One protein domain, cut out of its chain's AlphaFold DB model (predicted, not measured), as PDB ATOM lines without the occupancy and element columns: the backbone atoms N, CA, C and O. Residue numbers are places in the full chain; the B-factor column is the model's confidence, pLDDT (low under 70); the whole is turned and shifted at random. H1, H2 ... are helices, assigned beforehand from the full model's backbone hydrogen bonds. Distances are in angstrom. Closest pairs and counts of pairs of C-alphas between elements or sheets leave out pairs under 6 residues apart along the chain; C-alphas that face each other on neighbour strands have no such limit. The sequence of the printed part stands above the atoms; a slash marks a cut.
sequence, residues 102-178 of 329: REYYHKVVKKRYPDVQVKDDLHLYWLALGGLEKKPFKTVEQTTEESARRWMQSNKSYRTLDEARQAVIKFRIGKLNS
ATOM      1  N   ARG A 102     114.245 183.130 144.780       97.44
ATOM      2  CA  ARG A 102     115.547 182.654 145.258       97.44
ATOM      3  C   ARG A 102     115.376 181.638 146.382       97.44
ATOM      4  O   ARG A 102     115.827 180.502 146.248       97.44
ATOM      5  N   GLU A 103     114.691 182.018 147.457       96.06
ATOM      6  CA  GLU A 103     114.433 181.135 148.602       96.06
ATOM      7  C   GLU A 103     113.631 179.902 148.186       96.06
ATOM      8  O   GLU A 103     113.988 178.773 148.528       96.06
ATOM      9  N   TYR A 104     112.580 180.106 147.388       95.69
ATOM     10  CA  TYR A 104     111.770 179.012 146.870       95.69
ATOM     11  C   TYR A 104     112.598 178.037 146.012       95.69
ATOM     12  O   TYR A 104     112.532 176.822 146.205       95.69
ATOM     13  N   TYR A 105     113.436 178.538 145.103       97.19
ATOM     14  CA  TYR A 105     114.288 177.705 144.253       97.19
ATOM     15  C   TYR A 105     115.371 176.974 145.033       97.19
ATOM     16  O   TYR A 105     115.675 175.839 144.678       97.19
ATOM     17  N   HIS A 106     115.898 177.535 146.123       97.25
ATOM     18  CA  HIS A 106     116.777 176.774 147.012       97.25
ATOM     19  C   HIS A 106     116.065 175.552 147.600       97.25
ATOM     20  O   HIS A 106     116.636 174.462 147.580       97.25
ATOM     21  N   LYS A 107     114.807 175.693 148.051       94.50
ATOM     22  CA  LYS A 107     114.004 174.552 148.531       94.50
ATOM     23  C   LYS A 107     113.810 173.506 147.427       94.50
ATOM     24  O   LYS A 107     114.058 172.322 147.653       94.50
ATOM     25  N   VAL A 108     113.440 173.943 146.220       94.56
ATOM     26  CA  VAL A 108     113.253 173.056 145.056       94.56
ATOM     27  C   VAL A 108     114.540 172.312 144.699       94.56
ATOM     28  O   VAL A 108     114.510 171.098 144.507       94.56
ATOM     29  N   VAL A 109     115.668 173.018 144.618       96.75
ATOM     30  CA  VAL A 109     116.963 172.431 144.256       96.75
ATOM     31  C   VAL A 109     117.442 171.464 145.328       96.75
ATOM     32  O   VAL A 109     117.831 170.359 144.975       96.75
ATOM     33  N   LYS A 110     117.334 171.811 146.614       96.31
ATOM     34  CA  LYS A 110     117.694 170.908 147.716       96.31
ATOM     35  C   LYS A 110     116.867 169.619 147.693       96.31
ATOM     36  O   LYS A 110     117.412 168.547 147.920       96.31
ATOM     37  N   LYS A 111     115.567 169.714 147.391       93.44
ATOM     38  CA  LYS A 111     114.675 168.548 147.279       93.44
ATOM     39  C   LYS A 111     115.006 167.680 146.063       93.44
ATOM     40  O   LYS A 111     114.968 166.460 146.154       93.44
ATOM     41  N   ARG A 112     115.302 168.300 144.918       94.94
ATOM     42  CA  ARG A 112     115.523 167.592 143.646       94.94
ATOM     43  C   ARG A 112     116.949 167.056 143.488       94.94
ATOM     44  O   ARG A 112     117.134 166.013 142.874       94.94
ATOM     45  N   TYR A 113     117.938 167.765 144.020       96.62
ATOM     46  CA  TYR A 113     119.365 167.479 143.875       96.62
ATOM     47  C   TYR A 113     120.082 167.662 145.225       96.62
ATOM     48  O   TYR A 113     120.840 168.621 145.391       96.62
ATOM     49  N   PRO A 114     119.838 166.776 146.207       96.88
ATOM     50  CA  PRO A 114     120.334 166.952 147.576       96.88
ATOM     51  C   PRO A 114     121.864 167.042 147.664       96.88
ATOM     52  O   PRO A 114     122.379 167.763 148.515       96.88
ATOM     53  N   ASP A 115     122.577 166.380 146.749       97.12
ATOM     54  CA  ASP A 115     124.043 166.312 146.737       97.12
ATOM     55  C   ASP A 115     124.709 167.406 145.882       97.12
ATOM     56  O   ASP A 115     125.937 167.499 145.816       97.12
ATOM     57  N   VAL A 116     123.928 168.242 145.188       97.00
ATOM     58  CA  VAL A 116     124.467 169.263 144.280       97.00
ATOM     59  C   VAL A 116     124.676 170.579 145.022       97.00
ATOM     60  O   VAL A 116     123.729 171.220 145.476       97.00
ATOM     61  N   GLN A 117     125.926 171.043 145.062       97.44
ATOM     62  CA  GLN A 117     126.243 172.377 145.566       97.44
ATOM     63  C   GLN A 117     125.902 173.456 144.530       97.44
ATOM     64  O   GLN A 117     126.414 173.472 143.404       97.44
ATOM     65  N   VAL A 118     125.035 174.389 144.927       97.62
ATOM     66  CA  VAL A 118     124.724 175.597 144.156       97.62
ATOM     67  C   VAL A 118     125.948 176.515 144.173       97.62
ATOM     68  O   VAL A 118     126.509 176.774 145.231       97.62
ATOM     69  N   LYS A 119     126.363 176.998 142.996       97.62
ATOM     70  CA  LYS A 119     127.606 177.776 142.823       97.62
ATOM     71  C   LYS A 119     127.340 179.277 142.838       97.62
ATOM     72  O   LYS A 119     128.062 180.033 143.471       97.62
ATOM     73  N   ASP A 120     126.289 179.678 142.133       97.56
ATOM     74  CA  ASP A 120     125.860 181.058 141.952       97.56
ATOM     75  C   ASP A 120     124.364 181.104 141.580       97.56
ATOM     76  O   ASP A 120     123.692 180.071 141.459       97.56
ATOM     77  N   ASP A 121     123.845 182.315 141.380       98.00
ATOM     78  CA  ASP A 121     122.445 182.585 141.041       98.00
ATOM     79  C   ASP A 121     122.005 181.973 139.705       98.00
ATOM     80  O   ASP A 121     120.878 181.488 139.574       98.00
ATOM     81  N   LEU A 122     122.874 181.979 138.692       97.62
ATOM     82  CA  LEU A 122     122.537 181.414 137.388       97.62
ATOM     83  C   LEU A 122     122.485 179.890 137.467       97.62
ATOM     84  O   LEU A 122     121.592 179.284 136.869       97.62
ATOM     85  N   HIS A 123     123.381 179.284 138.250       97.81
ATOM     86  CA  HIS A 123     123.358 177.862 138.556       97.81
ATOM     87  C   HIS A 123     122.083 177.483 139.327       97.81
ATOM     88  O   HIS A 123     121.411 176.530 138.931       97.81
ATOM     89  N   LEU A 124     121.687 178.260 140.345       98.25
ATOM     90  CA  LEU A 124     120.431 178.064 141.083       98.25
ATOM     91  C   LEU A 124     119.217 178.087 140.148       98.25
ATOM     92  O   LEU A 124     118.410 177.156 140.143       98.25
ATOM     93  N   TYR A 125     119.101 179.145 139.341       97.12
ATOM     94  CA  TYR A 125     117.995 179.324 138.403       97.12
ATOM     95  C   TYR A 125     117.932 178.175 137.391       97.12
ATOM     96  O   TYR A 125     116.866 177.623 137.119       97.12
ATOM     97  N   TRP A 126     119.083 177.778 136.847       97.19
ATOM     98  CA  TRP A 126     119.178 176.684 135.886       97.19
ATOM     99  C   TRP A 126     118.804 175.324 136.504       97.19
ATOM    100  O   TRP A 126     118.019 174.586 135.901       97.19
ATOM    101  N   LEU A 127     119.279 175.011 137.718       97.12
ATOM    102  CA  LEU A 127     118.926 173.783 138.441       97.12
ATOM    103  C   LEU A 127     117.425 173.724 138.749       97.12
ATOM    104  O   LEU A 127     116.773 172.718 138.453       97.12
ATOM    105  N   ALA A 128     116.852 174.808 139.283       96.31
ATOM    106  CA  ALA A 128     115.436 174.874 139.646       96.31
ATOM    107  C   ALA A 128     114.508 174.583 138.453       96.31
ATOM    108  O   ALA A 128     113.488 173.903 138.593       96.31
ATOM    109  N   LEU A 129     114.915 175.004 137.251       94.62
ATOM    110  CA  LEU A 129     114.216 174.736 135.992       94.62
ATOM    111  C   LEU A 129     114.536 173.366 135.364       94.62
ATOM    112  O   LEU A 129     114.301 173.177 134.166       94.62
ATOM    113  N   GLY A 130     115.084 172.424 136.134       94.44
ATOM    114  CA  GLY A 130     115.344 171.055 135.682       94.44
ATOM    115  C   GLY A 130     116.569 170.933 134.776       94.44
ATOM    116  O   GLY A 130     116.571 170.112 133.866       94.44
ATOM    117  N   GLY A 131     117.593 171.772 134.964       92.19
ATOM    118  CA  GLY A 131     118.788 171.802 134.113       92.19
ATOM    119  C   GLY A 131     119.440 170.433 133.866       92.19
ATOM    120  O   GLY A 131     119.754 170.113 132.722       92.19
ATOM    121  N   LEU A 132     119.558 169.602 134.910       91.56
ATOM    122  CA  LEU A 132     120.151 168.255 134.842       91.56
ATOM    123  C   LEU A 132     119.243 167.210 134.166       91.56
ATOM    124  O   LEU A 132     119.729 166.190 133.686       91.56
ATOM    125  N   GLU A 133     117.935 167.459 134.098       90.44
ATOM    126  CA  GLU A 133     116.944 166.537 133.518       90.44
ATOM    127  C   GLU A 133     116.719 166.785 132.017       90.44
ATOM    128  O   GLU A 133     116.164 165.941 131.306       90.44
ATOM    129  N   LYS A 134     117.136 167.954 131.514       87.00
ATOM    130  CA  LYS A 134     116.949 168.339 130.113       87.00
ATOM    131  C   LYS A 134     117.867 167.536 129.198       87.00
ATOM    132  O   LYS A 134     119.063 167.401 129.444       87.00
ATOM    133  N   LYS A 135     117.293 167.045 128.096       87.19
ATOM    134  CA  LYS A 135     118.013 166.355 127.021       87.19
ATOM    135  C   LYS A 135     117.903 167.156 125.711       87.19
ATOM    136  O   LYS A 135     116.788 167.538 125.357       87.19
ATOM    137  N   PRO A 136     119.013 167.397 124.985       89.44
ATOM    138  CA  PRO A 136     120.392 167.128 125.402       89.44
ATOM    139  C   PRO A 136     120.787 167.978 126.618       89.44
ATOM    140  O   PRO A 136     120.224 169.053 126.835       89.44
ATOM    141  N   PHE A 137     121.744 167.475 127.401       89.44
ATOM    142  CA  PHE A 137     122.298 168.212 128.533       89.44
ATOM    143  C   PHE A 137     122.944 169.511 128.038       89.44
ATOM    144  O   PHE A 137     123.670 169.498 127.041       89.44
ATOM    145  N   LYS A 138     122.670 170.626 128.720       93.19
ATOM    146  CA  LYS A 138     123.213 171.946 128.381       93.19
ATOM    147  C   LYS A 138     123.704 172.649 129.633       93.19
ATOM    148  O   LYS A 138     122.970 172.703 130.616       93.19
ATOM    149  N   THR A 139     124.887 173.251 129.572       96.06
ATOM    150  CA  THR A 139     125.437 174.025 130.692       96.06
ATOM    151  C   THR A 139     124.657 175.324 130.937       96.06
ATOM    152  O   THR A 139     123.812 175.750 130.132       96.06
ATOM    153  N   VAL A 140     124.949 175.990 132.056       96.00
ATOM    154  CA  VAL A 140     124.401 177.317 132.373       96.00
ATOM    155  C   VAL A 140     124.747 178.316 131.263       96.00
ATOM    156  O   VAL A 140     123.880 179.066 130.815       96.00
ATOM    157  N   GLU A 141     125.970 178.283 130.740       97.25
ATOM    158  CA  GLU A 141     126.448 179.172 129.677       97.25
ATOM    159  C   GLU A 141     125.686 178.920 128.376       97.25
ATOM    160  O   GLU A 141     125.126 179.856 127.809       97.25
ATOM    161  N   GLN A 142     125.573 177.655 127.956       97.12
ATOM    162  CA  GLN A 142     124.877 177.273 126.724       97.12
ATOM    163  C   GLN A 142     123.394 177.665 126.758       97.12
ATOM    164  O   GLN A 142     122.867 178.221 125.794       97.12
ATOM    165  N   THR A 143     122.707 177.422 127.879       96.12
ATOM    166  CA  THR A 143     121.291 177.810 128.029       96.12
ATOM    167  C   THR A 143     121.100 179.327 128.099       96.12
ATOM    168  O   THR A 143     120.059 179.847 127.685       96.12
ATOM    169  N   THR A 144     122.079 180.058 128.636       97.06
ATOM    170  CA  THR A 144     122.084 181.527 128.661       97.06
ATOM    171  C   THR A 144     122.281 182.091 127.262       97.06
ATOM    172  O   THR A 144     121.497 182.936 126.840       97.06
ATOM    173  N   GLU A 145     123.257 181.580 126.516       97.81
ATOM    174  CA  GLU A 145     123.523 181.998 125.142       97.81
ATOM    175  C   GLU A 145     122.342 181.696 124.210       97.81
ATOM    176  O   GLU A 145     121.934 182.553 123.429       97.81
ATOM    177  N   GLU A 146     121.714 180.524 124.328       96.56
ATOM    178  CA  GLU A 146     120.514 180.187 123.552       96.56
ATOM    179  C   GLU A 146     119.348 181.139 123.851       96.56
ATOM    180  O   GLU A 146     118.659 181.595 122.935       96.56
ATOM    181  N   SER A 147     119.144 181.479 125.129       96.31
ATOM    182  CA  SER A 147     118.131 182.462 125.528       96.31
ATOM    183  C   SER A 147     118.446 183.842 124.945       96.31
ATOM    184  O   SER A 147     117.545 184.496 124.429       96.31
ATOM    185  N   ALA A 148     119.718 184.250 124.966       97.50
ATOM    186  CA  ALA A 148     120.177 185.517 124.407       97.50
ATOM    187  C   ALA A 148     119.940 185.587 122.891       97.50
ATOM    188  O   ALA A 148     119.375 186.564 122.405       97.50
ATOM    189  N   ARG A 149     120.265 184.519 122.146       97.38
ATOM    190  CA  ARG A 149     119.973 184.428 120.704       97.38
ATOM    191  C   ARG A 149     118.475 184.550 120.430       97.38
ATOM    192  O   ARG A 149     118.086 185.299 119.539       97.38
ATOM    193  N   ARG A 150     117.630 183.866 121.213       96.25
ATOM    194  CA  ARG A 150     116.166 183.958 121.080       96.25
ATOM    195  C   ARG A 150     115.661 185.374 121.361       96.25
ATOM    196  O   ARG A 150     114.846 185.887 120.605       96.25
ATOM    197  N   TRP A 151     116.157 186.017 122.416       95.88
ATOM    198  CA  TRP A 151     115.781 187.388 122.768       95.88
ATOM    199  C   TRP A 151     116.192 188.387 121.690       95.88
ATOM    200  O   TRP A 151     115.380 189.221 121.309       95.88
ATOM    201  N   MET A 152     117.400 188.257 121.143       95.94
ATOM    202  CA  MET A 152     117.876 189.081 120.030       95.94
ATOM    203  C   MET A 152     117.032 188.882 118.758       95.94
ATOM    204  O   MET A 152     116.737 189.841 118.056       95.94
ATOM    205  N   GLN A 153     116.584 187.651 118.476       95.38
ATOM    206  CA  GLN A 153     115.689 187.364 117.346       95.38
ATOM    207  C   GLN A 153     114.278 187.941 117.540       95.38
ATOM    208  O   GLN A 153     113.658 188.387 116.577       95.38
ATOM    209  N   SER A 154     113.753 187.920 118.768       93.12
ATOM    210  CA  SER A 154     112.400 188.399 119.080       93.12
ATOM    211  C   SER A 154     112.328 189.898 119.379       93.12
ATOM    212  O   SER A 154     111.249 190.478 119.288       93.12
ATOM    213  N   ASN A 155     113.444 190.534 119.735       90.38
ATOM    214  CA  ASN A 155     113.494 191.936 120.120       90.38
ATOM    215  C   ASN A 155     114.635 192.668 119.402       90.38
ATOM    216  O   ASN A 155     115.812 192.471 119.698       90.38
ATOM    217  N   LYS A 156     114.260 193.582 118.499       88.12
ATOM    218  CA  LYS A 156     115.189 194.387 117.692       88.12
ATOM    219  C   LYS A 156     115.992 195.413 118.508       88.12
ATOM    220  O   LYS A 156     116.832 196.097 117.934       88.12
ATOM    221  N   SER A 157     115.733 195.558 119.813       93.25
ATOM    222  CA  SER A 157     116.468 196.500 120.664       93.25
ATOM    223  C   SER A 157     117.890 196.045 120.996       93.25
ATOM    224  O   SER A 157     118.711 196.889 121.345       93.25
ATOM    225  N   TYR A 158     118.192 194.747 120.904       95.62
ATOM    226  CA  TYR A 158     119.536 194.220 121.151       95.62
ATOM    227  C   TYR A 158     120.363 194.260 119.866       95.62
ATOM    228  O   TYR A 158     119.994 193.637 118.869       95.62
ATOM    229  N   ARG A 159     121.482 194.986 119.882       95.88
ATOM    230  CA  ARG A 159     122.364 195.144 118.713       95.88
ATOM    231  C   ARG A 159     123.386 194.024 118.617       95.88
ATOM    232  O   ARG A 159     123.847 193.703 117.525       95.88
ATOM    233  N   THR A 160     123.748 193.444 119.756       97.00
ATOM    234  CA  THR A 160     124.746 192.379 119.846       97.00
ATOM    235  C   THR A 160     124.257 191.223 120.713       97.00
ATOM    236  O   THR A 160     123.366 191.368 121.555       97.00
ATOM    237  N   LEU A 161     124.874 190.052 120.527       96.81
ATOM    238  CA  LEU A 161     124.588 188.881 121.353       96.81
ATOM    239  C   LEU A 161     124.990 189.099 122.820       96.81
ATOM    240  O   LEU A 161     124.325 188.570 123.709       96.81
ATOM    241  N   ASP A 162     126.043 189.876 123.080       97.88
ATOM    242  CA  ASP A 162     126.495 190.165 124.443       97.88
ATOM    243  C   ASP A 162     125.486 191.038 125.203       97.88
ATOM    244  O   ASP A 162     125.097 190.696 126.318       97.88
ATOM    245  N   GLU A 163     124.939 192.078 124.563       96.81
ATOM    246  CA  GLU A 163     123.855 192.886 125.143       96.81
ATOM    247  C   GLU A 163     122.639 192.021 125.513       96.81
ATOM    248  O   GLU A 163     122.105 192.120 126.622       96.81
ATOM    249  N   ALA A 164     122.221 191.127 124.609       96.62
ATOM    250  CA  ALA A 164     121.128 190.195 124.872       96.62
ATOM    251  C   ALA A 164     121.470 189.219 126.014       96.62
ATOM    252  O   ALA A 164     120.614 188.906 126.844       96.62
ATOM    253  N   ARG A 165     122.726 188.762 126.101       97.56
ATOM    254  CA  ARG A 165     123.213 187.888 127.176       97.56
ATOM    255  C   ARG A 165     123.147 188.583 128.531       97.56
ATOM    256  O   ARG A 165     122.600 188.004 129.470       97.56
ATOM    257  N   GLN A 166     123.636 189.817 128.630       97.44
ATOM    258  CA  GLN A 166     123.562 190.610 129.860       97.44
ATOM    259  C   GLN A 166     122.111 190.869 130.272       97.44
ATOM    260  O   GLN A 166     121.767 190.747 131.450       97.44
ATOM    261  N   ALA A 167     121.225 191.142 129.309       96.12
ATOM    262  CA  ALA A 167     119.801 191.307 129.579       96.12
ATOM    263  C   ALA A 167     119.157 190.026 130.140       96.12
ATOM    264  O   ALA A 167     118.409 190.099 131.115       96.12
ATOM    265  N   VAL A 168     119.490 188.851 129.592       96.56
ATOM    266  CA  VAL A 168     119.031 187.553 130.117       96.56
ATOM    267  C   VAL A 168     119.537 187.317 131.541       96.56
ATOM    268  O   VAL A 168     118.761 186.895 132.399       96.56
ATOM    269  N   ILE A 169     120.815 187.592 131.815       97.12
ATOM    270  CA  ILE A 169     121.405 187.441 133.154       97.12
ATOM    271  C   ILE A 169     120.686 188.355 134.151       97.12
ATOM    272  O   ILE A 169     120.181 187.880 135.171       97.12
ATOM    273  N   LYS A 170     120.556 189.645 133.820       96.62
ATOM    274  CA  LYS A 170     119.851 190.634 134.645       96.62
ATOM    275  C   LYS A 170     118.404 190.224 134.902       96.62
ATOM    276  O   LYS A 170     117.936 190.330 136.032       96.62
ATOM    277  N   PHE A 171     117.705 189.725 133.884       95.69
ATOM    278  CA  PHE A 171     116.340 189.229 134.027       95.69
ATOM    279  C   PHE A 171     116.252 188.045 134.991       95.69
ATOM    280  O   PHE A 171     115.386 188.039 135.861       95.69
ATOM    281  N   ARG A 172     117.146 187.056 134.877       96.50
ATOM    282  CA  ARG A 172     117.144 185.876 135.757       96.50
ATOM    283  C   ARG A 172     117.429 186.250 137.208       96.50
ATOM    284  O   ARG A 172     116.687 185.823 138.087       96.50
ATOM    285  N   ILE A 173     118.433 187.092 137.455       96.50
ATOM    286  CA  ILE A 173     118.750 187.592 138.804       96.50
ATOM    287  C   ILE A 173     117.584 188.423 139.351       96.50
ATOM    288  O   ILE A 173     117.140 188.205 140.477       96.50
ATOM    289  N   GLY A 174     117.026 189.324 138.538       95.50
ATOM    290  CA  GLY A 174     115.842 190.099 138.905       95.50
ATOM    291  C   GLY A 174     114.652 189.205 139.254       95.50
ATOM    292  O   GLY A 174     113.966 189.451 140.241       95.50
ATOM    293  N   LYS A 175     114.446 188.116 138.504       95.44
ATOM    294  CA  LYS A 175     113.392 187.137 138.781       95.44
ATOM    295  C   LYS A 175     113.626 186.386 140.087       95.44
ATOM    296  O   LYS A 175     112.671 186.205 140.826       95.44
ATOM    297  N   LEU A 176     114.860 185.975 140.389       96.69
ATOM    298  CA  LEU A 176     115.197 185.338 141.670       96.69
ATOM    299  C   LEU A 176     114.874 186.249 142.858       96.69
ATOM    300  O   LEU A 176     114.373 185.781 143.874       96.69
ATOM    301  N   ASN A 177     115.121 187.547 142.714       95.94
ATOM    302  CA  ASN A 177     114.878 188.517 143.777       95.94
ATOM    303  C   ASN A 177     113.409 188.953 143.880       95.94
ATOM    304  O   ASN A 177     113.051 189.620 144.847       95.94
ATOM    305  N   SER A 178     112.562 188.601 142.911       94.12
ATOM    306  CA  SER A 178     111.149 188.970 142.933       94.12
ATOM    307  C   SER A 178     110.346 188.081 143.885       94.12
ATOM    308  O   SER A 178     110.750 186.936 144.129       94.12
TER     309      SER A 178
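What this domain is: This is residues 102 to 178 of the 329 residues of an uncharacterized protein of Hericium alpestre (UniProt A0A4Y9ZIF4). Two longer helices, H3 and H4, make a V, and the short helix H2 sits at its open end, with H1 packed on the side of H2 away from H3. The chain runs out along H3 and comes back along H4, whose last turns reach the first residue of H1. The printed part has 77 residues with four named helices, H1, H2, H3 and H4 in that order, no named strand, and the class all helix. It is only just compact, close to loose, with a radius of gyration of the C-alphas of 13.3 A and spans of 40 by 29 by 17 A.

Where its parts are: Find C-alpha 102 at (115.547, 182.654, 145.258); there H1 begins and runs through residue 112, 15.1 A long. Next look at residues 121 to 128 for H2. From C-alpha 140 at (124.401, 177.317, 132.373), H3 runs 21.1 A to residue 154. H4, residues 161 to 177, is 24.4 A long and ends at C-alpha 177 at (114.878, 188.517, 143.777).

How they stand to each other: Start at H2, the hub, which touches H1, H3 and H4. H1 and H2 run the same way at a steep tilt of 46 degrees; their closest C-alphas, of Val 109 and Ala 128, are 5.4 A apart. H3 only just touches H2, with residue 140 alone and 3 pairs of C-alphas within 8 A; the closest C-alphas are those of His 123 and Val 140, at 6.3 A. H4 touches H2 with residues 169 to 176 alone, closest at the C-alphas of Asp 121 and Ile 173, 6.6 A. H3 and H4 touch, closest at the C-alphas of Ala 148 and Arg 165, 4.7 A; they run opposite ways at a steep tilt of 69.6 degrees, only just short of about perpendicular. H1 and H3 are apart. In H1, H2, H3 and H4 every O i to N i+4 pair is within hydrogen-bond range.

The domain as a whole: The two C-alphas farthest apart, of Asp 115 and Lys 156, are 41.4 A apart. The printed part has no cut, and its long link is H2 to H3, with 11 residues. Its mean pLDDT is 95.6, and no printed residue is under 70.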